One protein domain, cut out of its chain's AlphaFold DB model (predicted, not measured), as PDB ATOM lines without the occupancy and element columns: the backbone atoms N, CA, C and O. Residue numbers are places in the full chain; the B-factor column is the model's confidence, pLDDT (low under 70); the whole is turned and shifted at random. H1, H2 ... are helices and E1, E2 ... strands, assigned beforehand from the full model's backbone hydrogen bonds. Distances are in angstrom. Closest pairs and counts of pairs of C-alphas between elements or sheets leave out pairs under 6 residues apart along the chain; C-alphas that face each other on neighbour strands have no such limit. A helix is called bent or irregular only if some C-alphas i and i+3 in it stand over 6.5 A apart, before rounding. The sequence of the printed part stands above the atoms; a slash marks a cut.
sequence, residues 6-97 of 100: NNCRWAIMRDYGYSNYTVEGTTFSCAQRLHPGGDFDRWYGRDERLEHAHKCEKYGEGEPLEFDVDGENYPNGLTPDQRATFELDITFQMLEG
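This is residues 6 to 97 of the 100 residues of an uncharacterized protein of Bradyrhizobium genosp. SA-3 (UniProt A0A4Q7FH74). A small three-stranded sheet has the long helix H2 crossing one face, while the short helix H1 sits off the sheet. The 92 printed residues, under half in named elements, run E1, E2, H1, E3, H2: mixed, helices and strands. The sheet, E2 E1 E3, is mixed; the whole is compact, radius of gyration of the C-alphas 12.9 A, spans 36 by 28 by 27 A.

E1 is residues 11 to 17, 19.7 A, from C-alpha 11 at (-38.674, 81.848, 41.737); E2 is 23 to 30, 20.8 A; E3 is 65 to 67, 6.8 A. H2 is 80 to 95, 22.7 A, ending at C-alpha 95 (-39.915, 97.931, 51.427). H1, 48 to 55, 13.0 A, is only just irregular: C-alphas 50 and 53 are 6.6 A apart.

E1 and E2 form an antiparallel hairpin, with N 14 and O 27 within hydrogen-bond range at 2.8 A. E1 and E3 are parallel, N 13 to O 65 2.8 A. H2 is on the sheet, two layers with the helix on one face, at a height over the sheet of 9.5 A, the local plane resting on only just enough C-alphas, 6. Its closest C-alpha pair with E3 is Gln 82 and Leu 65, 5.4 A. H1 is not on the sheet and is apart from H2. Every O i to N i+4 pair is within range in H2; in H1 0 of 4, against 4 of 5 O i to N i+3 pairs.

The farthest C-alphas, Tyr 21 and Glu 57, are 36.6 A apart. The printed part has no cut; links E2 to H1 and E3 to H2 are long. Residues 75 to 76 are under 70 in pLDDT.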
ATOM      1  N   ASN A   6     -35.551  75.890  40.827       95.81
ATOM      2  CA  ASN A   6     -35.819  76.061  39.394       95.81
ATOM      3  C   ASN A   6     -37.294  75.858  39.019       95.81
ATOM      4  O   ASN A   6     -37.754  76.423  38.040       95.81
ATOM      5  N   ASN A   7     -38.031  75.068  39.804       95.31
ATOM      6  CA  ASN A   7     -39.417  74.676  39.534       95.31
ATOM      7  C   ASN A   7     -40.352  75.208  40.631       95.31
ATOM      8  O   ASN A   7     -41.274  74.516  41.073       95.31
ATOM      9  N   CYS A   8     -40.014  76.368  41.193       97.19
ATOM     10  CA  CYS A   8     -40.797  77.016  42.231       97.19
ATOM     11  C   CYS A   8     -41.566  78.187  41.619       97.19
ATOM     12  O   CYS A   8     -40.947  79.084  41.053       97.19
ATOM     13  N   ARG A   9     -42.881  78.263  41.846       96.75
ATOM     14  CA  ARG A   9     -43.721  79.391  41.390       96.75
ATOM     15  C   ARG A   9     -43.267  80.758  41.916       96.75
ATOM     16  O   ARG A   9     -43.641  81.793  41.379       96.75
ATOM     17  N   TRP A  10     -42.500  80.764  43.007       97.44
ATOM     18  CA  TRP A  10     -41.978  81.967  43.664       97.44
ATOM     19  C   TRP A  10     -40.556  82.329  43.224       97.44
ATOM     20  O   TRP A  10     -39.962  83.254  43.787       97.44
ATOM     21  N   ALA A  11     -39.980  81.565  42.299       97.56
ATOM     22  CA  ALA A  11     -38.674  81.848  41.737       97.56
ATOM     23  C   ALA A  11     -38.773  82.924  40.660       97.56
ATOM     24  O   ALA A  11     -39.726  82.963  39.880       97.56
ATOM     25  N   ILE A  12     -37.761  83.781  40.633       96.75
ATOM     26  CA  ILE A  12     -37.560  84.803  39.618       96.75
ATOM     27  C   ILE A  12     -36.206  84.530  38.983       96.75
ATOM     28  O   ILE A  12     -35.204  84.436  39.689       96.75
ATOM     29  N   MET A  13     -36.194  84.397  37.666       96.19
ATOM     30  CA  MET A  13     -35.018  84.144  36.850       96.19
ATOM     31  C   MET A  13     -34.791  85.372  35.981       96.19
ATOM     32  O   MET A  13     -35.677  85.756  35.225       96.19
ATOM     33  N   ARG A  14     -33.639  86.022  36.116       95.12
ATOM     34  CA  ARG A  14     -33.252  87.165  35.284       95.12
ATOM     35  C   ARG A  14     -32.005  86.799  34.514       95.12
ATOM     36  O   ARG A  14     -30.929  86.697  35.110       95.12
ATOM     37  N   ASP A  15     -32.163  86.571  33.221       95.56
ATOM     38  CA  ASP A  15     -31.023  86.389  32.340       95.56
ATOM     39  C   ASP A  15     -30.212  87.683  32.276       95.56
ATOM     40  O   ASP A  15     -30.737  88.794  32.372       95.56
ATOM     41  N   TYR A  16     -28.900  87.529  32.151       95.19
ATOM     42  CA  TYR A  16     -27.989  88.635  31.912       95.19
ATOM     43  C   TYR A  16     -26.989  88.257  30.827       95.19
ATOM     44  O   TYR A  16     -26.716  87.084  30.567       95.19
ATOM     45  N   GLY A  17     -26.449  89.279  30.180       94.06
ATOM     46  CA  GLY A  17     -25.563  89.153  29.036       94.06
ATOM     47  C   GLY A  17     -25.736  90.361  28.128       94.06
ATOM     48  O   GLY A  17     -26.149  91.429  28.584       94.06
ATOM     49  N   TYR A  18     -25.435  90.192  26.843       90.81
ATOM     50  CA  TYR A  18     -25.537  91.291  25.875       90.81
ATOM     51  C   TYR A  18     -26.843  91.286  25.075       90.81
ATOM     52  O   TYR A  18     -27.261  92.343  24.616       90.81
ATOM     53  N   SER A  19     -27.430  90.107  24.855       92.19
ATOM     54  CA  SER A  19     -28.707  89.905  24.160       92.19
ATOM     55  C   SER A  19     -29.230  88.492  24.410       92.19
ATOM     56  O   SER A  19     -28.486  87.643  24.915       92.19
ATOM     57  N   ASN A  20     -30.435  88.182  23.936       90.44
ATOM     58  CA  ASN A  20     -30.969  86.816  23.942       90.44
ATOM     59  C   ASN A  20     -30.103  85.807  23.144       90.44
ATOM     60  O   ASN A  20     -30.188  84.601  23.371       90.44
ATOM     61  N   TYR A  21     -29.221  86.267  22.246       90.31
ATOM     62  CA  TYR A  21     -28.260  85.411  21.525       90.31
ATOM     63  C   TYR A  21     -26.937  85.203  22.272       90.31
ATOM     64  O   TYR A  21     -26.130  84.354  21.889       90.31
ATOM     65  N   THR A  22     -26.685  85.996  23.311       93.44
ATOM     66  CA  THR A  22     -25.416  86.079  24.042       93.44
ATOM     67  C   THR A  22     -25.676  86.176  25.546       93.44
ATOM     68  O   THR A  22     -25.159  87.061  26.230       93.44
ATOM     69  N   VAL A  23     -26.503  85.250  26.045       94.12
ATOM     70  CA  VAL A  23     -26.774  85.061  27.475       94.12
ATOM     71  C   VAL A  23     -25.512  84.537  28.160       94.12
ATOM     72  O   VAL A  23     -24.928  83.542  27.730       94.12
ATOM     73  N   GLU A  24     -25.090  85.207  29.228       95.81
ATOM     74  CA  GLU A  24     -23.917  84.834  30.024       95.81
ATOM     75  C   GLU A  24     -24.303  83.996  31.247       95.81
ATOM     76  O   GLU A  24     -23.559  83.093  31.644       95.81
ATOM     77  N   GLY A  25     -25.495  84.238  31.791       95.56
ATOM     78  CA  GLY A  25     -26.049  83.470  32.893       95.56
ATOM     79  C   GLY A  25     -27.446  83.933  33.281       95.56
ATOM     80  O   GLY A  25     -28.092  84.703  32.571       95.56
ATOM     81  N   THR A  26     -27.906  83.451  34.433       97.19
ATOM     82  CA  THR A  26     -29.237  83.763  34.955       97.19
ATOM     83  C   THR A  26     -29.147  83.946  36.460       97.19
ATOM     84  O   THR A  26     -28.797  83.016  37.194       97.19
ATOM     85  N   THR A  27     -29.539  85.121  36.935       97.50
ATOM     86  CA  THR A  27     -29.715  85.374  38.363       97.50
ATOM     87  C   THR A  27     -31.034  84.769  38.829       97.50
ATOM     88  O   THR A  27     -32.098  85.104  38.314       97.50
ATOM     89  N   PHE A  28     -30.962  83.893  39.821       98.12
ATOM     90  CA  PHE A  28     -32.092  83.450  40.616       98.12
ATOM     91  C   PHE A  28     -32.342  84.420  41.776       98.12
ATOM     92  O   PHE A  28     -31.412  84.800  42.492       98.12
ATOM     93  N   SER A  29     -33.619  84.698  42.023       97.31
ATOM     94  CA  SER A  29     -34.132  85.397  43.199       97.31
ATOM     95  C   SER A  29     -35.383  84.700  43.736       97.31
ATOM     96  O   SER A  29     -36.177  84.126  42.988       97.31
ATOM     97  N   CYS A  30     -35.609  84.781  45.050       97.50
ATOM     98  CA  CYS A  30     -36.854  84.326  45.672       97.50
ATOM     99  C   CYS A  30     -37.773  85.521  45.942       97.50
ATOM    100  O   CYS A  30     -37.433  86.392  46.751       97.50
ATOM    101  N   ALA A  31     -38.965  85.532  45.337       96.62
ATOM    102  CA  ALA A  31     -39.949  86.599  45.538       96.62
ATOM    103  C   ALA A  31     -40.380  86.740  47.006       96.62
ATOM    104  O   ALA A  31     -40.705  87.829  47.445       96.62
ATOM    105  N   GLN A  32     -40.334  85.656  47.790       95.19
ATOM    106  CA  GLN A  32     -40.663  85.680  49.221       95.19
ATOM    107  C   GLN A  32     -39.483  86.057  50.133       95.19
ATOM    108  O   GLN A  32     -39.659  86.106  51.346       95.19
ATOM    109  N   ARG A  33     -38.271  86.252  49.588       95.19
ATOM    110  CA  ARG A  33     -37.030  86.505  50.356       95.19
ATOM    111  C   ARG A  33     -36.684  85.427  51.400       95.19
ATOM    112  O   ARG A  33     -35.948  85.685  52.343       95.19
ATOM    113  N   LEU A  34     -37.179  84.201  51.221       95.38
ATOM    114  CA  LEU A  34     -36.950  83.092  52.162       95.38
ATOM    115  C   LEU A  34     -35.697  82.268  51.859       95.38
ATOM    116  O   LEU A  34     -35.258  81.481  52.694       95.38
ATOM    117  N   HIS A  35     -35.129  82.413  50.661       96.62
ATOM    118  CA  HIS A  35     -33.945  81.657  50.286       96.62
ATOM    119  C   HIS A  35     -32.701  82.203  51.023       96.62
ATOM    120  O   HIS A  35     -32.368  83.378  50.859       96.62
ATOM    121  N   PRO A  36     -31.955  81.380  51.785       96.19
ATOM    122  CA  PRO A  36     -30.862  81.850  52.645       96.19
ATOM    123  C   PRO A  36     -29.644  82.355  51.864       96.19
ATOM    124  O   PRO A  36     -28.828  83.092  52.401       96.19
ATOM    125  N   GLY A  37     -29.511  81.941  50.603       94.38
ATOM    126  CA  GLY A  37     -28.440  82.378  49.707       94.38
ATOM    127  C   GLY A  37     -28.669  83.742  49.054       94.38
ATOM    128  O   GLY A  37     -27.815  84.148  48.275       94.38
ATOM    129  N   GLY A  38     -29.794  84.417  49.327       94.69
ATOM    130  CA  GLY A  38     -30.158  85.662  48.646       94.69
ATOM    131  C   GLY A  38     -30.331  85.467  47.137       94.69
ATOM    132  O   GLY A  38     -30.840  84.426  46.710       94.69
ATOM    133  N   ASP A  39     -29.890  86.464  46.369       95.94
ATOM    134  CA  ASP A  39     -29.851  86.441  44.906       95.94
ATOM    135  C   ASP A  39     -28.523  85.850  44.418       95.94
ATOM    136  O   ASP A  39     -27.458  86.172  44.957       95.94
ATOM    137  N   PHE A  40     -28.563  84.979  43.409       97.44
ATOM    138  CA  PHE A  40     -27.354  84.326  42.906       97.44
ATOM    139  C   PHE A  40     -27.473  83.789  41.483       97.44
ATOM    140  O   PHE A  40     -28.554  83.420  41.045       97.44
ATOM    141  N   ASP A  41     -26.347  83.664  40.779       97.19
ATOM    142  CA  ASP A  41     -26.312  82.972  39.488       97.19
ATOM    143  C   ASP A  41     -26.577  81.467  39.653       97.19
ATOM    144  O   ASP A  41     -25.926  80.796  40.459       97.19
ATOM    145  N   ARG A  42     -27.532  80.929  38.886       95.06
ATOM    146  CA  ARG A  42     -27.958  79.521  38.980       95.06
ATOM    147  C   ARG A  42     -27.050  78.535  38.234       95.06
ATOM    148  O   ARG A  42     -27.372  77.346  38.198       95.06
ATOM    149  N   TRP A  43     -25.992  79.004  37.578       92.06
ATOM    150  CA  TRP A  43     -25.049  78.236  36.763       92.06
ATOM    151  C   TRP A  43     -25.746  77.263  35.807       92.06
ATOM    152  O   TRP A  43     -25.585  76.045  35.906       92.06
ATOM    153  N   TYR A  44     -26.584  77.789  34.906       87.12
ATOM    154  CA  TYR A  44     -27.389  76.983  33.970       87.12
ATOM    155  C   TYR A  44     -28.246  75.908  34.675       87.12
ATOM    156  O   TYR A  44     -28.413  74.790  34.186       87.12
ATOM    157  N   GLY A  45     -28.760  76.241  35.863       89.69
ATOM    158  CA  GLY A  45     -29.605  75.381  36.691       89.69
ATOM    159  C   GLY A  45     -28.848  74.334  37.511       89.69
ATOM    160  O   GLY A  45     -29.484  73.419  38.033       89.69
ATOM    161  N   ARG A  46     -27.516  74.440  37.616       92.12
ATOM    162  CA  ARG A  46     -26.650  73.469  38.306       92.12
ATOM    163  C   ARG A  46     -26.154  73.925  39.675       92.12
ATOM    164  O   ARG A  46     -25.432  73.172  40.320       92.12
ATOM    165  N   ASP A  47     -26.505  75.130  40.110       95.75
ATOM    166  CA  ASP A  47     -26.102  75.616  41.427       95.75
ATOM    167  C   ASP A  47     -26.791  74.823  42.555       95.75
ATOM    168  O   ASP A  47     -28.019  74.727  42.608       95.75
ATOM    169  N   GLU A  48     -26.003  74.265  43.478       96.12
ATOM    170  CA  GLU A  48     -26.494  73.424  44.583       96.12
ATOM    171  C   GLU A  48     -27.450  74.166  45.527       96.12
ATOM    172  O   GLU A  48     -28.303  73.554  46.172       96.12
ATOM    173  N   ARG A  49     -27.374  75.502  45.587       97.25
ATOM    174  CA  ARG A  49     -28.279  76.300  46.419       97.25
ATOM    175  C   ARG A  49     -29.733  76.128  45.982       97.25
ATOM    176  O   ARG A  49     -30.627  76.200  46.820       97.25
ATOM    177  N   LEU A  50     -29.979  75.787  44.714       96.94
ATOM    178  CA  LEU A  50     -31.316  75.506  44.181       96.94
ATOM    179  C   LEU A  50     -31.981  74.285  44.841       96.94
ATOM    180  O   LEU A  50     -33.205  74.141  44.780       96.94
ATOM    181  N   GLU A  51     -31.211  73.417  45.500       96.56
ATOM    182  CA  GLU A  51     -31.724  72.279  46.268       96.56
ATOM    183  C   GLU A  51     -32.398  72.705  47.583       96.56
ATOM    184  O   GLU A  51     -33.078  71.900  48.225       96.56
ATOM    185  N   HIS A  52     -32.300  73.983  47.978       96.94
ATOM    186  CA  HIS A  52     -32.985  74.516  49.158       96.94
ATOM    187  C   HIS A  52     -34.501  74.245  49.148       96.94
ATOM    188  O   HIS A  52     -35.103  74.105  50.214       96.94
ATOM    189  N   ALA A  53     -35.116  74.100  47.970       96.62
ATOM    190  CA  ALA A  53     -36.519  73.708  47.830       96.62
ATOM    191  C   ALA A  53     -36.894  72.451  48.635       96.62
ATOM    192  O   ALA A  53     -38.010  72.377  49.141       96.62
ATOM    193  N   HIS A  54     -35.970  71.505  48.837       95.88
ATOM    194  CA  HIS A  54     -36.210  70.290  49.625       95.88
ATOM    195  C   HIS A  54     -36.548  70.540  51.099       95.88
ATOM    196  O   HIS A  54     -37.171  69.691  51.732       95.88
ATOM    197  N   LYS A  55     -36.121  71.680  51.648       95.75
ATOM    198  CA  LYS A  55     -36.325  72.056  53.055       95.75
ATOM    199  C   LYS A  55     -37.159  73.326  53.227       95.75
ATOM    200  O   LYS A  55     -37.336  73.788  54.349       95.75
ATOM    201  N   CYS A  56     -37.640  73.912  52.133       96.88
ATOM    202  CA  CYS A  56     -38.401  75.151  52.167       96.88
ATOM    203  C   CYS A  56     -39.885  74.859  52.407       96.88
ATOM    204  O   CYS A  56     -40.576  74.351  51.528       96.88
ATOM    205  N   GLU A  57     -40.404  75.248  53.573       96.19
ATOM    206  CA  GLU A  57     -41.822  75.073  53.937       96.19
ATOM    207  C   GLU A  57     -42.791  75.852  53.036       96.19
ATOM    208  O   GLU A  57     -43.989  75.573  53.005       96.19
ATOM    209  N   LYS A  58     -42.281  76.857  52.316       96.69
ATOM    210  CA  LYS A  58     -43.047  77.693  51.386       96.69
ATOM    211  C   LYS A  58     -42.795  77.348  49.921       96.69
ATOM    212  O   LYS A  58     -43.237  78.094  49.044       96.69
ATOM    213  N   TYR A  59     -42.096  76.245  49.644       97.12
ATOM    214  CA  TYR A  59     -41.963  75.748  48.282       97.12
ATOM    215  C   TYR A  59     -43.355  75.522  47.680       97.12
ATOM    216  O   TYR A  59     -44.199  74.848  48.266       97.12
ATOM    217  N   GLY A  60     -43.585  76.110  46.511       95.94
ATOM    218  CA  GLY A  60     -44.770  75.861  45.707       95.94
ATOM    219  C   GLY A  60     -44.318  75.425  44.328       95.94
ATOM    220  O   GLY A  60     -43.620  76.183  43.661       95.94
ATOM    221  N   GLU A  61     -44.691  74.218  43.917       95.88
ATOM    222  CA  GLU A  61     -44.427  73.744  42.559       95.88
ATOM    223  C   GLU A  61     -45.163  74.631  41.545       95.88
ATOM    224  O   GLU A  61     -46.309  75.030  41.773       95.88
ATOM    225  N   GLY A  62     -44.484  74.983  40.456       94.19
ATOM    226  CA  GLY A  62     -45.048  75.782  39.373       94.19
ATOM    227  C   GLY A  62     -43.978  76.480  38.544       94.19
ATOM    228  O   GLY A  62     -42.785  76.376  38.835       94.19
ATOM    229  N   GLU A  63     -44.437  77.196  37.520       93.81
ATOM    230  CA  GLU A  63     -43.568  77.898  36.579       93.81
ATOM    231  C   GLU A  63     -42.925  79.128  37.236       93.81
ATOM    232  O   GLU A  63     -43.638  79.936  37.848       93.81
ATOM    233  N   PRO A  64     -41.596  79.293  37.126       94.75
ATOM    234  CA  PRO A  64     -40.924  80.499  37.582       94.75
ATOM    235  C   PRO A  64     -41.343  81.721  36.748       94.75
ATOM    236  O   PRO A  64     -41.890  81.627  35.644       94.75
ATOM    237  N   LEU A  65     -41.070  82.903  37.292       95.00
ATOM    238  CA  LEU A  65     -41.102  84.145  36.531       95.00
ATOM    239  C   LEU A  65     -39.745  84.329  35.850       95.00
ATOM    240  O   LEU A  65     -38.741  84.482  36.540       95.00
ATOM    241  N   GLU A  66     -39.715  84.323  34.523       93.62
ATOM    242  CA  GLU A  66     -38.486  84.479  33.746       93.62
ATOM    243  C   GLU A  66     -38.463  85.833  33.039       93.62
ATOM    244  O   GLU A  66     -39.470  86.270  32.482       93.62
ATOM    245  N   PHE A  67     -37.304  86.477  33.086       92.12
ATOM    246  CA  PHE A  67     -36.986  87.719  32.409       92.12
ATOM    247  C   PHE A  67     -35.762  87.482  31.536       92.12
ATOM    248  O   PHE A  67     -34.738  87.009  32.032       92.12
ATOM    249  N   ASP A  68     -35.901  87.762  30.248       92.00
ATOM    250  CA  ASP A  68     -34.840  87.580  29.270       92.00
ATOM    251  C   ASP A  68     -33.938  88.821  29.239       92.00
ATOM    252  O   ASP A  68     -34.194  89.820  29.921       92.00
ATOM    253  N   VAL A  69     -32.841  88.744  28.487       92.69
ATOM    254  CA  VAL A  69     -31.846  89.825  28.450       92.69
ATOM    255  C   VAL A  69     -32.415  91.066  27.765       92.69
ATOM    256  O   VAL A  69     -32.153  92.189  28.198       92.69
ATOM    257  N   ASP A  70     -33.204  90.863  26.708       90.12
ATOM    258  CA  ASP A  70     -33.728  91.938  25.860       90.12
ATOM    259  C   ASP A  70     -35.024  92.573  26.412       90.12
ATOM    260  O   ASP A  70     -35.499  93.591  25.901       90.12
ATOM    261  N   GLY A  71     -35.578  92.017  27.489       83.62
ATOM    262  CA  GLY A  71     -36.787  92.491  28.152       83.62
ATOM    263  C   GLY A  71     -38.078  92.219  27.370       83.62
ATOM    264  O   GLY A  71     -39.096  92.873  27.617       83.62
ATOM    265  N   GLU A  72     -38.071  91.279  26.425       80.81
ATOM    266  CA  GLU A  72     -39.206  91.005  25.534       80.81
ATOM    267  C   GLU A  72     -40.347  90.266  26.250       80.81
ATOM    268  O   GLU A  72     -41.503  90.323  25.823       80.81
ATOM    269  N   ASN A  73     -40.056  89.623  27.381       76.88
ATOM    270  CA  ASN A  73     -41.035  88.923  28.219       76.88
ATOM    271  C   ASN A  73     -41.654  89.791  29.340       76.88
ATOM    272  O   ASN A  73     -42.399  89.286  30.186       76.88
ATOM    273  N   TYR A  74     -41.441  91.113  29.312       71.69
ATOM    274  CA  TYR A  74     -42.033  92.072  30.255       71.69
ATOM    275  C   TYR A  74     -43.433  92.588  29.851       71.69
ATOM    276  O   TYR A  74     -43.814  92.691  28.686       71.69
ATOM    277  N   PRO A  75     -44.228  93.029  30.837       65.31
ATOM    278  CA  PRO A  75     -45.096  92.197  31.665       65.31
ATOM    279  C   PRO A  75     -46.450  91.855  30.997       65.31
ATOM    280  O   PRO A  75     -47.386  91.415  31.671       65.31
ATOM    281  N   ASN A  76     -46.601  92.053  29.685       67.31
ATOM    282  CA  ASN A  76     -47.899  91.933  29.002       67.31
ATOM    283  C   ASN A  76     -48.346  90.483  28.708       67.31
ATOM    284  O   ASN A  76     -49.404  90.286  28.111       67.31
ATOM    285  N   GLY A  77     -47.593  89.478  29.166       77.44
ATOM    286  CA  GLY A  77     -47.874  88.052  28.951       77.44
ATOM    287  C   GLY A  77     -47.855  87.179  30.211       77.44
ATOM    288  O   GLY A  77     -47.902  85.959  30.089       77.44
ATOM    289  N   LEU A  78     -47.777  87.768  31.410       87.75
ATOM    290  CA  LEU A  78     -47.676  86.987  32.648       87.75
ATOM    291  C   LEU A  78     -48.974  86.235  32.961       87.75
ATOM    292  O   LEU A  78     -50.063  86.822  32.969       87.75
ATOM    293  N   THR A  79     -48.840  84.957  33.318       90.69
ATOM    294  CA  THR A  79     -49.933  84.191  33.934       90.69
ATOM    295  C   THR A  79     -50.350  84.820  35.275       90.69
ATOM    296  O   THR A  79     -49.569  85.564  35.877       90.69
ATOM    297  N   PRO A  80     -51.557  84.527  35.800       91.62
ATOM    298  CA  PRO A  80     -51.972  85.030  37.114       91.62
ATOM    299  C   PRO A  80     -50.983  84.698  38.242       91.62
ATOM    300  O   PRO A  80     -50.720  85.543  39.095       91.62
ATOM    301  N   ASP A  81     -50.386  83.503  38.218       91.19
ATOM    302  CA  ASP A  81     -49.401  83.085  39.219       91.19
ATOM    303  C   ASP A  81     -48.085  83.864  39.095       91.19
ATOM    304  O   ASP A  81     -47.570  84.356  40.098       91.19
ATOM    305  N   GLN A  82     -47.580  84.055  37.873       92.94
ATOM    306  CA  GLN A  82     -46.382  84.866  37.623       92.94
ATOM    307  C   GLN A  82     -46.598  86.342  37.974       92.94
ATOM    308  O   GLN A  82     -45.695  86.988  38.504       92.94
ATOM    309  N   ARG A  83     -47.803  86.874  37.736       92.62
ATOM    310  CA  ARG A  83     -48.176  88.235  38.142       92.62
ATOM    311  C   ARG A  83     -48.145  88.393  39.660       92.62
ATOM    312  O   ARG A  83     -47.569  89.362  40.139       92.62
ATOM    313  N   ALA A  84     -48.681  87.430  40.410       93.12
ATOM    314  CA  ALA A  84     -48.608  87.452  41.870       93.12
ATOM    315  C   ALA A  84     -47.152  87.414  42.375       93.12
ATOM    316  O   ALA A  84     -46.796  88.135  43.306       93.12
ATOM    317  N   THR A  85     -46.294  86.610  41.740       94.94
ATOM    318  CA  THR A  85     -44.853  86.566  42.038       94.94
ATOM    319  C   THR A  85     -44.173  87.907  41.755       94.94
ATOM    320  O   THR A  85     -43.400  88.385  42.586       94.94
ATOM    321  N   PHE A  86     -44.497  88.547  40.629       93.12
ATOM    322  CA  PHE A  86     -43.981  89.867  40.261       93.12
ATOM    323  C   PHE A  86     -44.418  90.968  41.239       93.12
ATOM    324  O   PHE A  86     -43.589  91.739  41.718       93.12
ATOM    325  N   GLU A  87     -45.707  91.023  41.581       93.62
ATOM    326  CA  GLU A  87     -46.266  91.998  42.530       93.62
ATOM    327  C   GLU A  87     -45.657  91.846  43.930       93.62
ATOM    328  O   GLU A  87     -45.355  92.843  44.597       93.62
ATOM    329  N   LEU A  88     -45.422  90.605  44.363       94.62
ATOM    330  CA  LEU A  88     -44.752  90.329  45.628       94.62
ATOM    331  C   LEU A  88     -43.302  90.829  45.618       94.62
ATOM    332  O   LEU A  88     -42.869  91.474  46.574       94.62
ATOM    333  N   ASP A  89     -42.563  90.575  44.537       93.56
ATOM    334  CA  ASP A  89     -41.181  91.039  44.398       93.56
ATOM    335  C   ASP A  89     -41.083  92.566  44.397       93.56
ATOM    336  O   ASP A  89     -40.262  93.117  45.130       93.56
ATOM    337  N   ILE A  90     -41.965  93.258  43.664       91.94
ATOM    338  CA  ILE A  90     -42.057  94.725  43.701       91.94
ATOM    339  C   ILE A  90     -42.310  95.210  45.127       91.94
ATOM    340  O   ILE A  90     -41.636  96.127  45.594       91.94
ATOM    341  N   THR A  91     -43.256  94.586  45.832       93.62
ATOM    342  CA  THR A  91     -43.594  94.964  47.208       93.62
ATOM    343  C   THR A  91     -42.365  94.879  48.116       93.62
ATOM    344  O   THR A  91     -42.075  95.827  48.847       93.62
ATOM    345  N   PHE A  92     -41.590  93.792  48.041       91.94
ATOM    346  CA  PHE A  92     -40.352  93.671  48.816       91.94
ATOM    347  C   PHE A  92     -39.278  94.665  48.381       91.94
ATOM    348  O   PHE A  92     -38.638  95.265  49.239       91.94
ATOM    349  N   GLN A  93     -39.095  94.896  47.078       88.88
ATOM    350  CA  GLN A  93     -38.140  95.899  46.601       88.88
ATOM    351  C   GLN A  93     -38.491  97.308  47.113       88.88
ATOM    352  O   GLN A  93     -37.592  98.050  47.507       88.88
ATOM    353  N   MET A  94     -39.777  97.674  47.163       90.38
ATOM    354  CA  MET A  94     -40.228  98.955  47.724       90.38
ATOM    355  C   MET A  94     -39.939  99.052  49.227       90.38
ATOM    356  O   MET A  94     -39.432 100.073  49.685       90.38
ATOM    357  N   LEU A  95     -40.212  97.987  49.989       90.00
ATOM    358  CA  LEU A  95     -39.915  97.931  51.427       90.00
ATOM    359  C   LEU A  95     -38.407  98.001  51.721       90.00
ATOM    360  O   LEU A  95     -38.003  98.561  52.737       90.00
ATOM    361  N   GLU A  96     -37.579  97.461  50.827       87.69
ATOM    362  CA  GLU A  96     -36.114  97.506  50.902       87.69
ATOM    363  C   GLU A  96     -35.518  98.827  50.369       87.69
ATOM    364  O   GLU A  96     -34.300  99.002  50.410       87.69
ATOM    365  N   GLY A  97     -36.342  99.754  49.861       83.50
ATOM    366  CA  GLY A  97     -35.883 101.024  49.286       83.50
ATOM    367  C   GLY A  97     -35.132 100.880  47.956       83.50
ATOM    368  O   GLY A  97     -34.326 101.741  47.612       83.50
TER     369      GLY A  97